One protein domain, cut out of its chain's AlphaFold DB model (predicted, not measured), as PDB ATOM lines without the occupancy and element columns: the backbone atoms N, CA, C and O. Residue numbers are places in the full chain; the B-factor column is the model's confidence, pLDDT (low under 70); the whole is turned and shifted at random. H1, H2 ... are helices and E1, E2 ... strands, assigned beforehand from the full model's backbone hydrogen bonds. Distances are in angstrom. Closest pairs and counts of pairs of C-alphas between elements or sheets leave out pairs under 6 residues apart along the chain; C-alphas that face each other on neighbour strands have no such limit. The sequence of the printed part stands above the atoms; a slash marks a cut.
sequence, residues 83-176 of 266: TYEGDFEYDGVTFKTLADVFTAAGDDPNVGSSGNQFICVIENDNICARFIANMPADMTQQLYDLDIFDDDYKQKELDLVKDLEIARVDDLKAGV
ATOM      1  N   THR A  83     183.850 234.234 199.177       74.69
ATOM      2  CA  THR A  83     184.028 233.211 198.139       74.69
ATOM      3  C   THR A  83     184.402 231.846 198.717       74.69
ATOM      4  O   THR A  83     185.285 231.740 199.571       74.69
ATOM      5  N   TYR A  84     183.786 230.788 198.184       71.31
ATOM      6  CA  TYR A  84     184.051 229.393 198.542       71.31
ATOM      7  C   TYR A  84     184.414 228.553 197.306       71.31
ATOM      8  O   TYR A  84     183.770 228.675 196.264       71.31
ATOM      9  N   GLU A  85     185.411 227.668 197.444       72.12
ATOM     10  CA  GLU A  85     185.799 226.661 196.442       72.12
ATOM     11  C   GLU A  85     185.401 225.251 196.935       72.12
ATOM     12  O   GLU A  85     185.876 224.810 197.985       72.12
ATOM     13  N   GLY A  86     184.554 224.523 196.191       61.44
ATOM     14  CA  GLY A  86     184.166 223.129 196.486       61.44
ATOM     15  C   GLY A  86     182.711 222.927 196.938       61.44
ATOM     16  O   GLY A  86     181.835 223.696 196.557       61.44
ATOM     17  N   ASP A  87     182.453 221.869 197.728       66.50
ATOM     18  CA  ASP A  87     181.121 221.558 198.287       66.50
ATOM     19  C   ASP A  87     180.650 222.746 199.154       66.50
ATOM     20  O   ASP A  87     181.111 222.927 200.285       66.50
ATOM     21  N   PHE A  88     179.744 223.567 198.620       67.19
ATOM     22  CA  PHE A  88     179.192 224.721 199.324       67.19
ATOM     23  C   PHE A  88     177.943 224.301 200.096       67.19
ATOM     24  O   PHE A  88     176.954 223.852 199.510       67.19
ATOM     25  N   GLU A  89     177.996 224.430 201.421       75.06
ATOM     26  CA  GLU A  89     176.852 224.210 202.298       75.06
ATOM     27  C   GLU A  89     176.310 225.552 202.782       75.06
ATOM     28  O   GLU A  89     177.025 226.329 203.415       75.06
ATOM     29  N   TYR A  90     175.031 225.799 202.522       69.38
ATOM     30  CA  TYR A  90     174.329 226.972 203.012       69.38
ATOM     31  C   TYR A  90     173.046 226.545 203.715       69.38
ATOM     32  O   TYR A  90     172.219 225.839 203.144       69.38
ATOM     33  N   ASP A  91     172.912 226.944 204.980       66.94
ATOM     34  CA  ASP A  91     171.784 226.595 205.856       66.94
ATOM     35  C   ASP A  91     171.420 225.091 205.842       66.94
ATOM     36  O   ASP A  91     170.256 224.691 205.808       66.94
ATOM     37  N   GLY A  92     172.438 224.221 205.830       70.50
ATOM     38  CA  GLY A  92     172.255 222.766 205.820       70.50
ATOM     39  C   GLY A  92     171.956 222.147 204.448       70.50
ATOM     40  O   GLY A  92     171.709 220.941 204.374       70.50
ATOM     41  N   VAL A  93     171.968 222.938 203.369       77.00
ATOM     42  CA  VAL A  93     171.829 222.467 201.983       77.00
ATOM     43  C   VAL A  93     173.191 222.481 201.305       77.00
ATOM     44  O   VAL A  93     173.834 223.522 201.227       77.00
ATOM     45  N   THR A  94     173.628 221.331 200.793       85.25
ATOM     46  CA  THR A  94     174.850 221.225 199.987       85.25
ATOM     47  C   THR A  94     174.512 221.359 198.509       85.25
ATOM     48  O   THR A  94     173.755 220.542 197.984       85.25
ATOM     49  N   PHE A  95     175.110 222.339 197.840       89.88
ATOM     50  CA  PHE A  95     174.982 222.548 196.398       89.88
ATOM     51  C   PHE A  95     176.198 221.957 195.686       89.88
ATOM     52  O   PHE A  95     177.332 222.316 196.008       89.88
ATOM     53  N   LYS A  96     175.973 221.048 194.728       91.56
ATOM     54  CA  LYS A  96     177.051 220.392 193.969       91.56
ATOM     55  C   LYS A  96     176.977 220.681 192.486       91.56
ATOM     56  O   LYS A  96     178.012 220.910 191.865       91.56
ATOM     57  N   THR A  97     175.773 220.680 191.925       95.44
ATOM     58  CA  THR A  97     175.548 220.963 190.506       95.44
ATOM     59  C   THR A  97     174.552 222.093 190.310       95.44
ATOM     60  O   THR A  97     173.800 222.451 191.219       95.44
ATOM     61  N   LEU A  98     174.501 222.638 189.094       95.81
ATOM     62  CA  LEU A  98     173.486 223.628 188.737       95.81
ATOM     63  C   LEU A  98     172.052 223.093 188.886       95.81
ATOM     64  O   LEU A  98     171.160 223.864 189.220       95.81
ATOM     65  N   ALA A  99     171.816 221.784 188.746       96.44
ATOM     66  CA  ALA A  99     170.512 221.175 189.020       96.44
ATOM     67  C   ALA A  99     170.044 221.394 190.472       96.44
ATOM     68  O   ALA A  99     168.860 221.663 190.706       96.44
ATOM     69  N   ASP A 100     170.963 221.304 191.443       94.50
ATOM     70  CA  ASP A 100     170.663 221.574 192.855       94.50
ATOM     71  C   ASP A 100     170.258 223.044 193.039       94.50
ATOM     72  O   ASP A 100     169.281 223.353 193.724       94.50
ATOM     73  N   VAL A 101     170.985 223.945 192.369       94.88
ATOM     74  CA  VAL A 101     170.752 225.394 192.405       94.88
ATOM     75  C   VAL A 101     169.403 225.741 191.776       94.88
ATOM     76  O   VAL A 101     168.604 226.426 192.405       94.88
ATOM     77  N   PHE A 102     169.089 225.212 190.590       95.25
ATOM     78  CA  PHE A 102     167.805 225.447 189.915       95.25
ATOM     79  C   PHE A 102     166.625 224.960 190.756       95.25
ATOM     80  O   PHE A 102     165.611 225.644 190.862       95.25
ATOM     81  N   THR A 103     166.784 223.822 191.436       93.56
ATOM     82  CA  THR A 103     165.767 223.313 192.365       93.56
ATOM     83  C   THR A 103     165.516 224.285 193.524       93.56
ATOM     84  O   THR A 103     164.371 224.452 193.941       93.56
ATOM     85  N   ALA A 104     166.563 224.929 194.048       92.00
ATOM     86  CA  ALA A 104     166.436 225.919 195.117       92.00
ATOM     87  C   ALA A 104     165.925 227.286 194.629       92.00
ATOM     88  O   ALA A 104     165.253 227.984 195.388       92.00
ATOM     89  N   ALA A 105     166.232 227.658 193.386       92.50
ATOM     90  CA  ALA A 105     165.781 228.898 192.762       92.50
ATOM     91  C   ALA A 105     164.278 228.873 192.424       92.50
ATOM     92  O   ALA A 105     163.606 229.895 192.553       92.50
ATOM     93  N   GLY A 106     163.736 227.707 192.054       91.50
ATOM     94  CA  GLY A 106     162.321 227.523 191.722       91.50
ATOM     95  C   GLY A 106     162.050 227.507 190.215       91.50
ATOM     96  O   GLY A 106     162.893 227.083 189.431       91.50
ATOM     97  N   ASP A 107     160.844 227.926 189.821       88.50
ATOM     98  CA  ASP A 107     160.328 227.738 188.453       88.50
ATOM     99  C   ASP A 107     161.007 228.631 187.395       88.50
ATOM    100  O   ASP A 107     160.931 228.322 186.207       88.50
ATOM    101  N   ASP A 108     161.669 229.715 187.808       89.31
ATOM    102  CA  ASP A 108     162.337 230.661 186.906       89.31
ATOM    103  C   ASP A 108     163.689 231.106 187.491       89.31
ATOM    104  O   ASP A 108     163.789 232.158 188.128       89.31
ATOM    105  N   PRO A 109     164.738 230.267 187.382       92.94
ATOM    106  CA  PRO A 109     166.047 230.595 187.926       92.94
ATOM    107  C   PRO A 109     166.661 231.780 187.173       92.94
ATOM    108  O   PRO A 109     166.801 231.753 185.947       92.94
ATOM    109  N   ASN A 110     167.100 232.794 187.922       94.38
ATOM    110  CA  ASN A 110     167.816 233.926 187.354       94.38
ATOM    111  C   ASN A 110     169.240 233.485 186.985       94.38
ATOM    112  O   ASN A 110     170.064 233.179 187.855       94.38
ATOM    113  N   VAL A 111     169.502 233.377 185.686       95.44
ATOM    114  CA  VAL A 111     170.745 232.825 185.143       95.44
ATOM    115  C   VAL A 111     171.298 233.710 184.041       95.44
ATOM    116  O   VAL A 111     170.554 234.374 183.321       95.44
ATOM    117  N   GLY A 112     172.612 233.658 183.883       93.75
ATOM    118  CA  GLY A 112     173.336 234.319 182.814       93.75
ATOM    119  C   GLY A 112     174.610 233.560 182.475       93.75
ATOM    120  O   GLY A 112     175.009 232.620 183.168       93.75
ATOM    121  N   SER A 113     175.269 233.981 181.403       91.88
ATOM    122  CA  SER A 113     176.593 233.482 181.045       91.88
ATOM    123  C   SER A 113     177.548 234.644 180.808       91.88
ATOM    124  O   SER A 113     177.166 235.666 180.240       91.88
ATOM    125  N   SER A 114     178.791 234.478 181.253       88.94
ATOM    126  CA  SER A 114     179.893 235.398 180.979       88.94
ATOM    127  C   SER A 114     181.123 234.585 180.595       88.94
ATOM    128  O   SER A 114     181.572 233.717 181.345       88.94
ATOM    129  N   GLY A 115     181.633 234.792 179.380       89.12
ATOM    130  CA  GLY A 115     182.738 234.003 178.839       89.12
ATOM    131  C   GLY A 115     182.464 232.493 178.876       89.12
ATOM    132  O   GLY A 115     181.548 231.990 178.228       89.12
ATOM    133  N   ASN A 116     183.283 231.755 179.626       92.75
ATOM    134  CA  ASN A 116     183.144 230.310 179.824       92.75
ATOM    135  C   ASN A 116     182.461 229.949 181.153       92.75
ATOM    136  O   ASN A 116     182.632 228.831 181.635       92.75
ATOM    137  N   GLN A 117     181.730 230.872 181.768       94.56
ATOM    138  CA  GLN A 117     181.064 230.664 183.048       94.56
ATOM    139  C   GLN A 117     179.552 230.743 182.881       94.56
ATOM    140  O   GLN A 117     179.033 231.625 182.196       94.56
ATOM    141  N   PHE A 118     178.856 229.810 183.522       95.81
ATOM    142  CA  PHE A 118     177.414 229.862 183.708       95.81
ATOM    143  C   PHE A 118     177.129 230.267 185.148       95.81
ATOM    144  O   PHE A 118     177.727 229.729 186.085       95.81
ATOM    145  N   ILE A 119     176.240 231.235 185.316       96.56
ATOM    146  CA  ILE A 119     176.017 231.927 186.576       96.56
ATOM    147  C   ILE A 119     174.539 231.809 186.911       96.56
ATOM    148  O   ILE A 119     173.687 232.093 186.073       96.56
ATOM    149  N   CYS A 120     174.231 231.418 188.142       96.31
ATOM    150  CA  CYS A 120     172.886 231.494 188.690       96.31
ATOM    151  C   CYS A 120     172.916 232.334 189.963       96.31
ATOM    152  O   CYS A 120     173.730 232.084 190.853       96.31
ATOM    153  N   VAL A 121     172.037 233.326 190.043       95.88
ATOM    154  CA  VAL A 121     171.875 234.172 191.224       95.88
ATOM    155  C   VAL A 121     170.556 233.805 191.885       95.88
ATOM    156  O   VAL A 121     169.517 233.743 191.229       95.88
ATOM    157  N   ILE A 122     170.601 233.548 193.189       94.44
ATOM    158  CA  ILE A 122     169.411 233.292 193.997       94.44
ATOM    159  C   ILE A 122     169.313 234.388 195.043       94.44
ATOM    160  O   ILE A 122     170.245 234.574 195.824       94.44
ATOM    161  N   GLU A 123     168.152 235.032 195.096       93.25
ATOM    162  CA  GLU A 123     167.742 235.884 196.201       93.25
ATOM    163  C   GLU A 123     166.349 235.463 196.685       93.25
ATOM    164  O   GLU A 123     165.349 235.580 195.981       93.25
ATOM    165  N   ASN A 124     166.288 234.917 197.895       88.75
ATOM    166  CA  ASN A 124     165.058 234.626 198.618       88.75
ATOM    167  C   ASN A 124     165.314 234.685 200.135       88.75
ATOM    168  O   ASN A 124     166.439 234.906 200.582       88.75
ATOM    169  N   ASP A 125     164.273 234.452 200.944       81.19
ATOM    170  CA  ASP A 125     164.344 234.530 202.416       81.19
ATOM    171  C   ASP A 125     165.521 233.740 203.021       81.19
ATOM    172  O   ASP A 125     166.096 234.122 204.051       81.19
ATOM    173  N   ASN A 126     165.889 232.631 202.377       80.69
ATOM    174  CA  ASN A 126     166.947 231.760 202.849       80.69
ATOM    175  C   ASN A 126     168.275 232.129 202.193       80.69
ATOM    176  O   ASN A 126     169.214 232.419 202.927       80.69
ATOM    177  N   ILE A 127     168.354 232.183 200.862       88.38
ATOM    178  CA  ILE A 127     169.603 232.256 200.085       88.38
ATOM    179  C   ILE A 127     169.736 233.626 199.415       88.38
ATOM    180  O   ILE A 127     168.829 234.048 198.709       88.38
ATOM    181  N   CYS A 128     170.888 234.277 199.583       90.94
ATOM    182  CA  CYS A 128     171.309 235.424 198.779       90.94
ATOM    183  C   CYS A 128     172.750 235.159 198.328       90.94
ATOM    184  O   CYS A 128     173.700 235.358 199.086       90.94
ATOM    185  N   ALA A 129     172.899 234.556 197.149       91.81
ATOM    186  CA  ALA A 129     174.177 234.032 196.682       91.81
ATOM    187  C   ALA A 129     174.245 233.937 195.156       91.81
ATOM    188  O   ALA A 129     173.231 233.787 194.468       91.81
ATOM    189  N   ARG A 130     175.477 233.945 194.649       93.06
ATOM    190  CA  ARG A 130     175.802 233.680 193.251       93.06
ATOM    191  C   ARG A 130     176.574 232.377 193.123       93.06
ATOM    192  O   ARG A 130     177.625 232.210 193.738       93.06
ATOM    193  N   PHE A 131     176.080 231.490 192.273       94.25
ATOM    194  CA  PHE A 131     176.667 230.193 191.962       94.25
ATOM    195  C   PHE A 131     177.281 230.241 190.569       94.25
ATOM    196  O   PHE A 131     176.608 230.610 189.608       94.25
ATOM    197  N   ILE A 132     178.551 229.856 190.458       94.62
ATOM    198  CA  ILE A 132     179.316 229.915 189.213       94.62
ATOM    199  C   ILE A 132     179.796 228.509 188.870       94.62
ATOM    200  O   ILE A 132     180.477 227.853 189.664       94.62
ATOM    201  N   ALA A 133     179.476 228.064 187.661       95.19
ATOM    202  CA  ALA A 133     179.972 226.827 187.082       95.19
ATOM    203  C   ALA A 133     180.809 227.127 185.835       95.19
ATOM    204  O   ALA A 133     180.479 228.010 185.044       95.19
ATOM    205  N   ASN A 134     181.892 226.375 185.638       94.75
ATOM    206  CA  ASN A 134     182.709 226.503 184.433       94.75
ATOM    207  C   ASN A 134     182.113 225.647 183.310       94.75
ATOM    208  O   ASN A 134     181.970 224.433 183.455       94.75
ATOM    209  N   MET A 135     181.823 226.270 182.173       94.75
ATOM    210  CA  MET A 135     181.389 225.602 180.956       94.75
ATOM    211  C   MET A 135     182.595 225.131 180.131       94.75
ATOM    212  O   MET A 135     183.504 225.916 179.834       94.75
ATOM    213  N   PRO A 136     182.615 223.860 179.699       95.38
ATOM    214  CA  PRO A 136     183.480 223.413 178.615       95.38
ATOM    215  C   PRO A 136     183.203 224.189 177.317       95.38
ATOM    216  O   PRO A 136     182.064 224.555 177.037       95.38
ATOM    217  N   ALA A 137     184.230 224.399 176.490       93.44
ATOM    218  CA  ALA A 137     184.114 225.213 175.272       93.44
ATOM    219  C   ALA A 137     183.052 224.701 174.276       93.44
ATOM    220  O   ALA A 137     182.391 225.492 173.606       93.44
ATOM    221  N   ASP A 138     182.871 223.384 174.179       95.69
ATOM    222  CA  ASP A 138     181.837 222.767 173.349       95.69
ATOM    223  C   ASP A 138     180.425 222.999 173.897       95.69
ATOM    224  O   ASP A 138     179.484 223.108 173.112       95.69
ATOM    225  N   MET A 139     180.264 223.103 175.217       95.75
ATOM    226  CA  MET A 139     178.991 223.465 175.840       95.75
ATOM    227  C   MET A 139     178.677 224.949 175.645       95.75
ATOM    228  O   MET A 139     177.547 225.278 175.303       95.75
ATOM    229  N   THR A 140     179.673 225.833 175.774       93.94
ATOM    230  CA  THR A 140     179.516 227.262 175.461       93.94
ATOM    231  C   THR A 140     179.009 227.457 174.031       93.94
ATOM    232  O   THR A 140     178.058 228.200 173.814       93.94
ATOM    233  N   GLN A 141     179.582 226.742 173.054       94.25
ATOM    234  CA  GLN A 141     179.095 226.797 171.674       94.25
ATOM    235  C   GLN A 141     177.661 226.264 171.544       94.25
ATOM    236  O   GLN A 141     176.844 226.900 170.890       94.25
ATOM    237  N   GLN A 142     177.336 225.138 172.190       96.19
ATOM    238  CA  GLN A 142     175.971 224.595 172.182       96.19
ATOM    239  C   GLN A 142     174.949 225.586 172.745       96.19
ATOM    240  O   GLN A 142     173.851 225.670 172.207       96.19
ATOM    241  N   LEU A 143     175.311 226.342 173.786       94.62
ATOM    242  CA  LEU A 143     174.458 227.371 174.377       94.62
ATOM    243  C   LEU A 143     174.243 228.551 173.414       94.62
ATOM    244  O   LEU A 143     173.114 229.010 173.268       94.62
ATOM    245  N   TYR A 144     175.289 228.991 172.703       92.69
ATOM    246  CA  TYR A 144     175.174 230.013 171.650       92.69
ATOM    247  C   TYR A 144     174.373 229.554 170.426       92.69
ATOM    248  O   TYR A 144     173.766 230.380 169.750       92.69
ATOM    249  N   ASP A 145     174.383 228.254 170.134       96.06
ATOM    250  CA  ASP A 145     173.651 227.672 169.009       96.06
ATOM    251  C   ASP A 145     172.150 227.473 169.313       96.06
ATOM    252  O   ASP A 145     171.388 227.119 168.408       96.06
ATOM    253  N   LEU A 146     171.709 227.680 170.561       96.31
ATOM    254  CA  LEU A 146     170.292 227.633 170.922       96.31
ATOM    255  C   LEU A 146     169.524 228.792 170.270       96.31
ATOM    256  O   LEU A 146     169.955 229.944 170.282       96.31
ATOM    257  N   ASP A 147     168.340 228.488 169.741       96.69
ATOM    258  CA  ASP A 147     167.442 229.497 169.185       96.69
ATOM    259  C   ASP A 147     166.671 230.190 170.314       96.69
ATOM    260  O   ASP A 147     165.786 229.594 170.927       96.69
ATOM    261  N   ILE A 148     166.997 231.458 170.580       95.25
ATOM    262  CA  ILE A 148     166.337 232.279 171.609       95.25
ATOM    263  C   ILE A 148     164.840 232.496 171.351       95.25
ATOM    264  O   ILE A 148     164.122 232.937 172.245       95.25
ATOM    265  N   PHE A 149     164.369 232.225 170.129       96.62
ATOM    266  CA  PHE A 149     162.963 232.346 169.750       96.62
ATOM    267  C   PHE A 149     162.181 231.036 169.909       96.62
ATOM    268  O   PHE A 149     160.993 231.007 169.586       96.62
ATOM    269  N   ASP A 150     162.820 229.961 170.379       97.12
ATOM    270  CA  ASP A 150     162.142 228.697 170.653       97.12
ATOM    271  C   ASP A 150     161.292 228.796 171.929       97.12
ATOM    272  O   ASP A 150     161.739 229.317 172.954       97.12
ATOM    273  N   ASP A 151     160.074 228.250 171.890       96.00
ATOM    274  CA  ASP A 151     159.116 228.330 173.005       96.00
ATOM    275  C   ASP A 151     159.646 227.632 174.277       96.00
ATOM    276  O   ASP A 151     159.221 227.939 175.391       96.00
ATOM    277  N   ASP A 152     160.575 226.685 174.121       96.44
ATOM    278  CA  ASP A 152     161.246 225.951 175.197       96.44
ATOM    279  C   ASP A 152     162.734 226.326 175.357       96.44
ATOM    280  O   ASP A 152     163.463 225.602 176.042       96.44
ATOM    281  N   TYR A 153     163.186 227.450 174.777       95.19
ATOM    282  CA  TYR A 153     164.578 227.921 174.847       95.19
ATOM    283  C   TYR A 153     165.136 227.852 176.271       95.19
ATOM    284  O   TYR A 153     166.191 227.259 176.503       95.19
ATOM    285  N   LYS A 154     164.385 228.387 177.243       94.50
ATOM    286  CA  LYS A 154     164.817 228.425 178.643       94.50
ATOM    287  C   LYS A 154     165.029 227.029 179.219       94.50
ATOM    288  O   LYS A 154     166.023 226.769 179.886       94.50
ATOM    289  N   GLN A 155     164.119 226.103 178.927       96.00
ATOM    290  CA  GLN A 155     164.238 224.729 179.400       96.00
ATOM    291  C   GLN A 155     165.431 224.019 178.746       96.00
ATOM    292  O   GLN A 155     166.160 223.307 179.434       96.00
ATOM    293  N   LYS A 156     165.674 224.250 177.448       97.06
ATOM    294  CA  LYS A 156     166.842 223.722 176.724       97.06
ATOM    295  C   LYS A 156     168.161 224.250 177.283       97.06
ATOM    296  O   LYS A 156     169.091 223.463 177.444       97.06
ATOM    297  N   GLU A 157     168.225 225.543 177.598       97.00
ATOM    298  CA  GLU A 157     169.370 226.173 178.261       97.00
ATOM    299  C   GLU A 157     169.673 225.467 179.590       97.00
ATOM    300  O   GLU A 157     170.775 224.953 179.782       97.00
ATOM    301  N   LEU A 158     168.677 225.368 180.477       97.12
ATOM    302  CA  LEU A 158     168.844 224.751 181.795       97.12
ATOM    303  C   LEU A 158     169.193 223.259 181.695       97.12
ATOM    304  O   LEU A 158     170.071 222.783 182.413       97.12
ATOM    305  N   ASP A 159     168.558 222.513 180.787       97.69
ATOM    306  CA  ASP A 159     168.835 221.087 180.586       97.69
ATOM    307  C   ASP A 159     170.246 220.808 180.062       97.69
ATOM    308  O   ASP A 159     170.801 219.753 180.380       97.69
ATOM    309  N   LEU A 160     170.822 221.732 179.288       97.88
ATOM    310  CA  LEU A 160     172.183 221.622 178.768       97.88
ATOM    311  C   LEU A 160     173.232 221.759 179.881       97.88
ATOM    312  O   LEU A 160     174.237 221.049 179.860       97.88
ATOM    313  N   VAL A 161     172.994 222.649 180.849       97.62
ATOM    314  CA  VAL A 161     174.001 223.041 181.853       97.62
ATOM    315  C   VAL A 161     173.783 222.428 183.238       97.62
ATOM    316  O   VAL A 161     174.692 222.463 184.061       97.62
ATOM    317  N   LYS A 162     172.612 221.845 183.528       97.12
ATOM    318  CA  LYS A 162     172.234 221.373 184.879       97.12
ATOM    319  C   LYS A 162     173.233 220.426 185.553       97.12
ATOM    320  O   LYS A 162     173.310 220.400 186.778       97.12
ATOM    321  N   ASP A 163     173.990 219.653 184.777       97.19
ATOM    322  CA  ASP A 163     174.950 218.673 185.302       97.19
ATOM    323  C   ASP A 163     176.346 219.273 185.554       97.19
ATOM    324  O   ASP A 163     177.236 218.566 186.029       97.19
ATOM    325  N   LEU A 164     176.564 220.560 185.252       96.06
ATOM    326  CA  LEU A 164     177.819 221.234 185.571       96.06
ATOM    327  C   LEU A 164     178.018 221.321 187.084       96.06
ATOM    328  O   LEU A 164     177.115 221.724 187.823       96.06
ATOM    329  N   GLU A 165     179.229 220.982 187.521       94.75
ATOM    330  CA  GLU A 165     179.659 221.153 188.905       94.75
ATOM    331  C   GLU A 165     179.856 222.638 189.221       94.75
ATOM    332  O   GLU A 165     180.398 223.411 188.422       94.75
ATOM    333  N   ILE A 166     179.433 223.027 190.419       93.94
ATOM    334  CA  ILE A 166     179.629 224.380 190.927       93.94
ATOM    335  C   ILE A 166     181.113 224.546 191.245       93.94
ATOM    336  O   ILE A 166     181.674 223.843 192.082       93.94
ATOM    337  N   ALA A 167     181.755 225.485 190.560       91.38
ATOM    338  CA  ALA A 167     183.164 225.791 190.761       91.38
ATOM    339  C   ALA A 167     183.365 226.763 191.927       91.38
ATOM    340  O   ALA A 167     184.361 226.677 192.646       91.38
ATOM    341  N   ARG A 168     182.425 227.697 192.090       89.94
ATOM    342  CA  ARG A 168     182.514 228.786 193.054       89.94
ATOM    343  C   ARG A 168     181.131 229.217 193.514       89.94
ATOM    344  O   ARG A 168     180.199 229.276 192.712       89.94
ATOM    345  N   VAL A 169     181.036 229.585 194.787       90.56
ATOM    346  CA  VAL A 169     179.877 230.295 195.328       90.56
ATOM    347  C   VAL A 169     180.329 231.561 196.033       90.56
ATOM    348  O   VAL A 169     181.293 231.534 196.799       90.56
ATOM    349  N   ASP A 170     179.621 232.648 195.760       89.12
ATOM    350  CA  ASP A 170     179.757 233.924 196.445       89.12
ATOM    351  C   ASP A 170     178.528 234.143 197.332       89.12
ATOM    352  O   ASP A 170     177.406 234.236 196.828       89.12
ATOM    353  N   ASP A 171     178.735 234.207 198.648       88.56
ATOM    354  CA  ASP A 171     177.696 234.610 199.600       88.56
ATOM    355  C   ASP A 171     177.540 236.132 199.548       88.56
ATOM    356  O   ASP A 171     178.422 236.882 199.983       88.56
ATOM    357  N   LEU A 172     176.419 236.572 198.977       90.25
ATOM    358  CA  LEU A 172     176.076 237.980 198.807       90.25
ATOM    359  C   LEU A 172     175.276 238.504 200.003       90.25
ATOM    360  O   LEU A 172     175.237 239.707 200.245       90.25
ATOM    361  N   LYS A 173     174.696 237.621 200.823       88.00
ATOM    362  CA  LYS A 173     173.921 238.017 202.002       88.00
ATOM    363  C   LYS A 173     174.766 238.798 202.996       88.00
ATOM    364  O   LYS A 173     174.289 239.757 203.594       88.00
ATOM    365  N   ALA A 174     176.015 238.371 203.179       79.69
ATOM    366  CA  ALA A 174     176.948 239.003 204.104       79.69
ATOM    367  C   ALA A 174     177.323 240.438 203.699       79.69
ATOM    368  O   ALA A 174     177.737 241.209 204.563       79.69
ATOM    369  N   GLY A 175     177.188 240.786 202.415       82.25
ATOM    370  CA  GLY A 175     177.483 242.122 201.914       82.25
ATOM    371  C   GLY A 175     176.259 243.029 201.791       82.25
ATOM    372  O   GLY A 175     176.444 244.190 201.455       82.25
ATOM    373  N   VAL A 176     175.037 242.563 202.085       87.38
ATOM    374  CA  VAL A 176     173.867 243.454 202.137       87.38
ATOM    375  C   VAL A 176     174.034 244.414 203.326       87.38
ATOM    376  O   VAL A 176     174.056 243.948 204.471       87.38
TER     377      VAL A 176
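This is residues 83 to 176 of the 266 residues of an uncharacterized protein of Ruminococcus sp. YE71 (UniProt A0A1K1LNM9). A twisted sheet of four strands, E3 to E6, has H1 packed over one of its faces; the small hairpin of E1 and E2 lies near the edge strand E6, and the helical hairpin of H2 and H3 makes the other end of the longest axis. The printed part has 94 residues with three named helices and six named strands, in the order E1 E2 H1 E3 E4 E5 H2 H3 E6, and its class is mixed, helices and strands. The larger sheet has the order E3 - E4 - E5 - E6 and the smaller E1 - E2, both antiparallel. The whole is compact, with a radius of gyration of the C-alphas of 13.2 A and spans of 37 by 25 by 21 A.

E1, residues 88 to 90, begins at C-alpha 88 at (179.192, 224.721, 199.324), and E2 is residues 93 to 95. H1, residues 98 to 105, is 10.2 A long. E3, residues 110 to 114, measures 13.7 A, E4, residues 117 to 123, 19.4 A, and E5, residues 128 to 134, 20.4 A. H2, residues 137 to 144, is 10.8 A long, and H3, residues 153 to 161, is 12.7 A long. E6, residues 166 to 171, spans 13.6 A and ends at C-alpha 171 at (177.696, 234.610, 199.600).

Residues 83 to 84 form a short antiparallel pairing with residues 169 to 170 of E6. E1 and E2 are a hairpin, with N 90 and O 93 2.9 A apart, within hydrogen-bond range. The closest C-alphas of E1 and E6 are those of Phe 88 and Val 169, 6.9 A apart. H1 is on the larger sheet at a height over the sheet of 8.9 A, over E4 and only just over E5, with 3 of its C-alphas on E5. On the local plane it stands at 18 degrees to E4, along the strands; their closest C-alphas, Ala 105 and Ile 122, are 5.8 A apart. E3, E4 and E5 form a meander, each strand the antiparallel neighbour of the one before: N 119 and O 112 are 2.8 A apart, N 131 and O 120 2.8 A. E5 and E6 are antiparallel at 158 degrees, with N 167 and O 132 2.8 A apart. H2 and H3, a helical hairpin, touch at Leu 143 and Glu 157, whose C-alphas are the closest at 6.5 A, with a shallow tilt of 10 degrees, opposite ways; each only grazes the sheet. In H1, H2 and H3 every O i to N i+4 pair is within hydrogen-bond range.

The C-alphas farthest apart, those of Gly 92 and Phe 149, are 38.5 A apart. The printed part has no cut and no long link; the link from H2 to H3 is short and the others are tight. The mean pLDDT of the printed part is 90.4, and residues 86 to 88 and 90 to 91 are under 70.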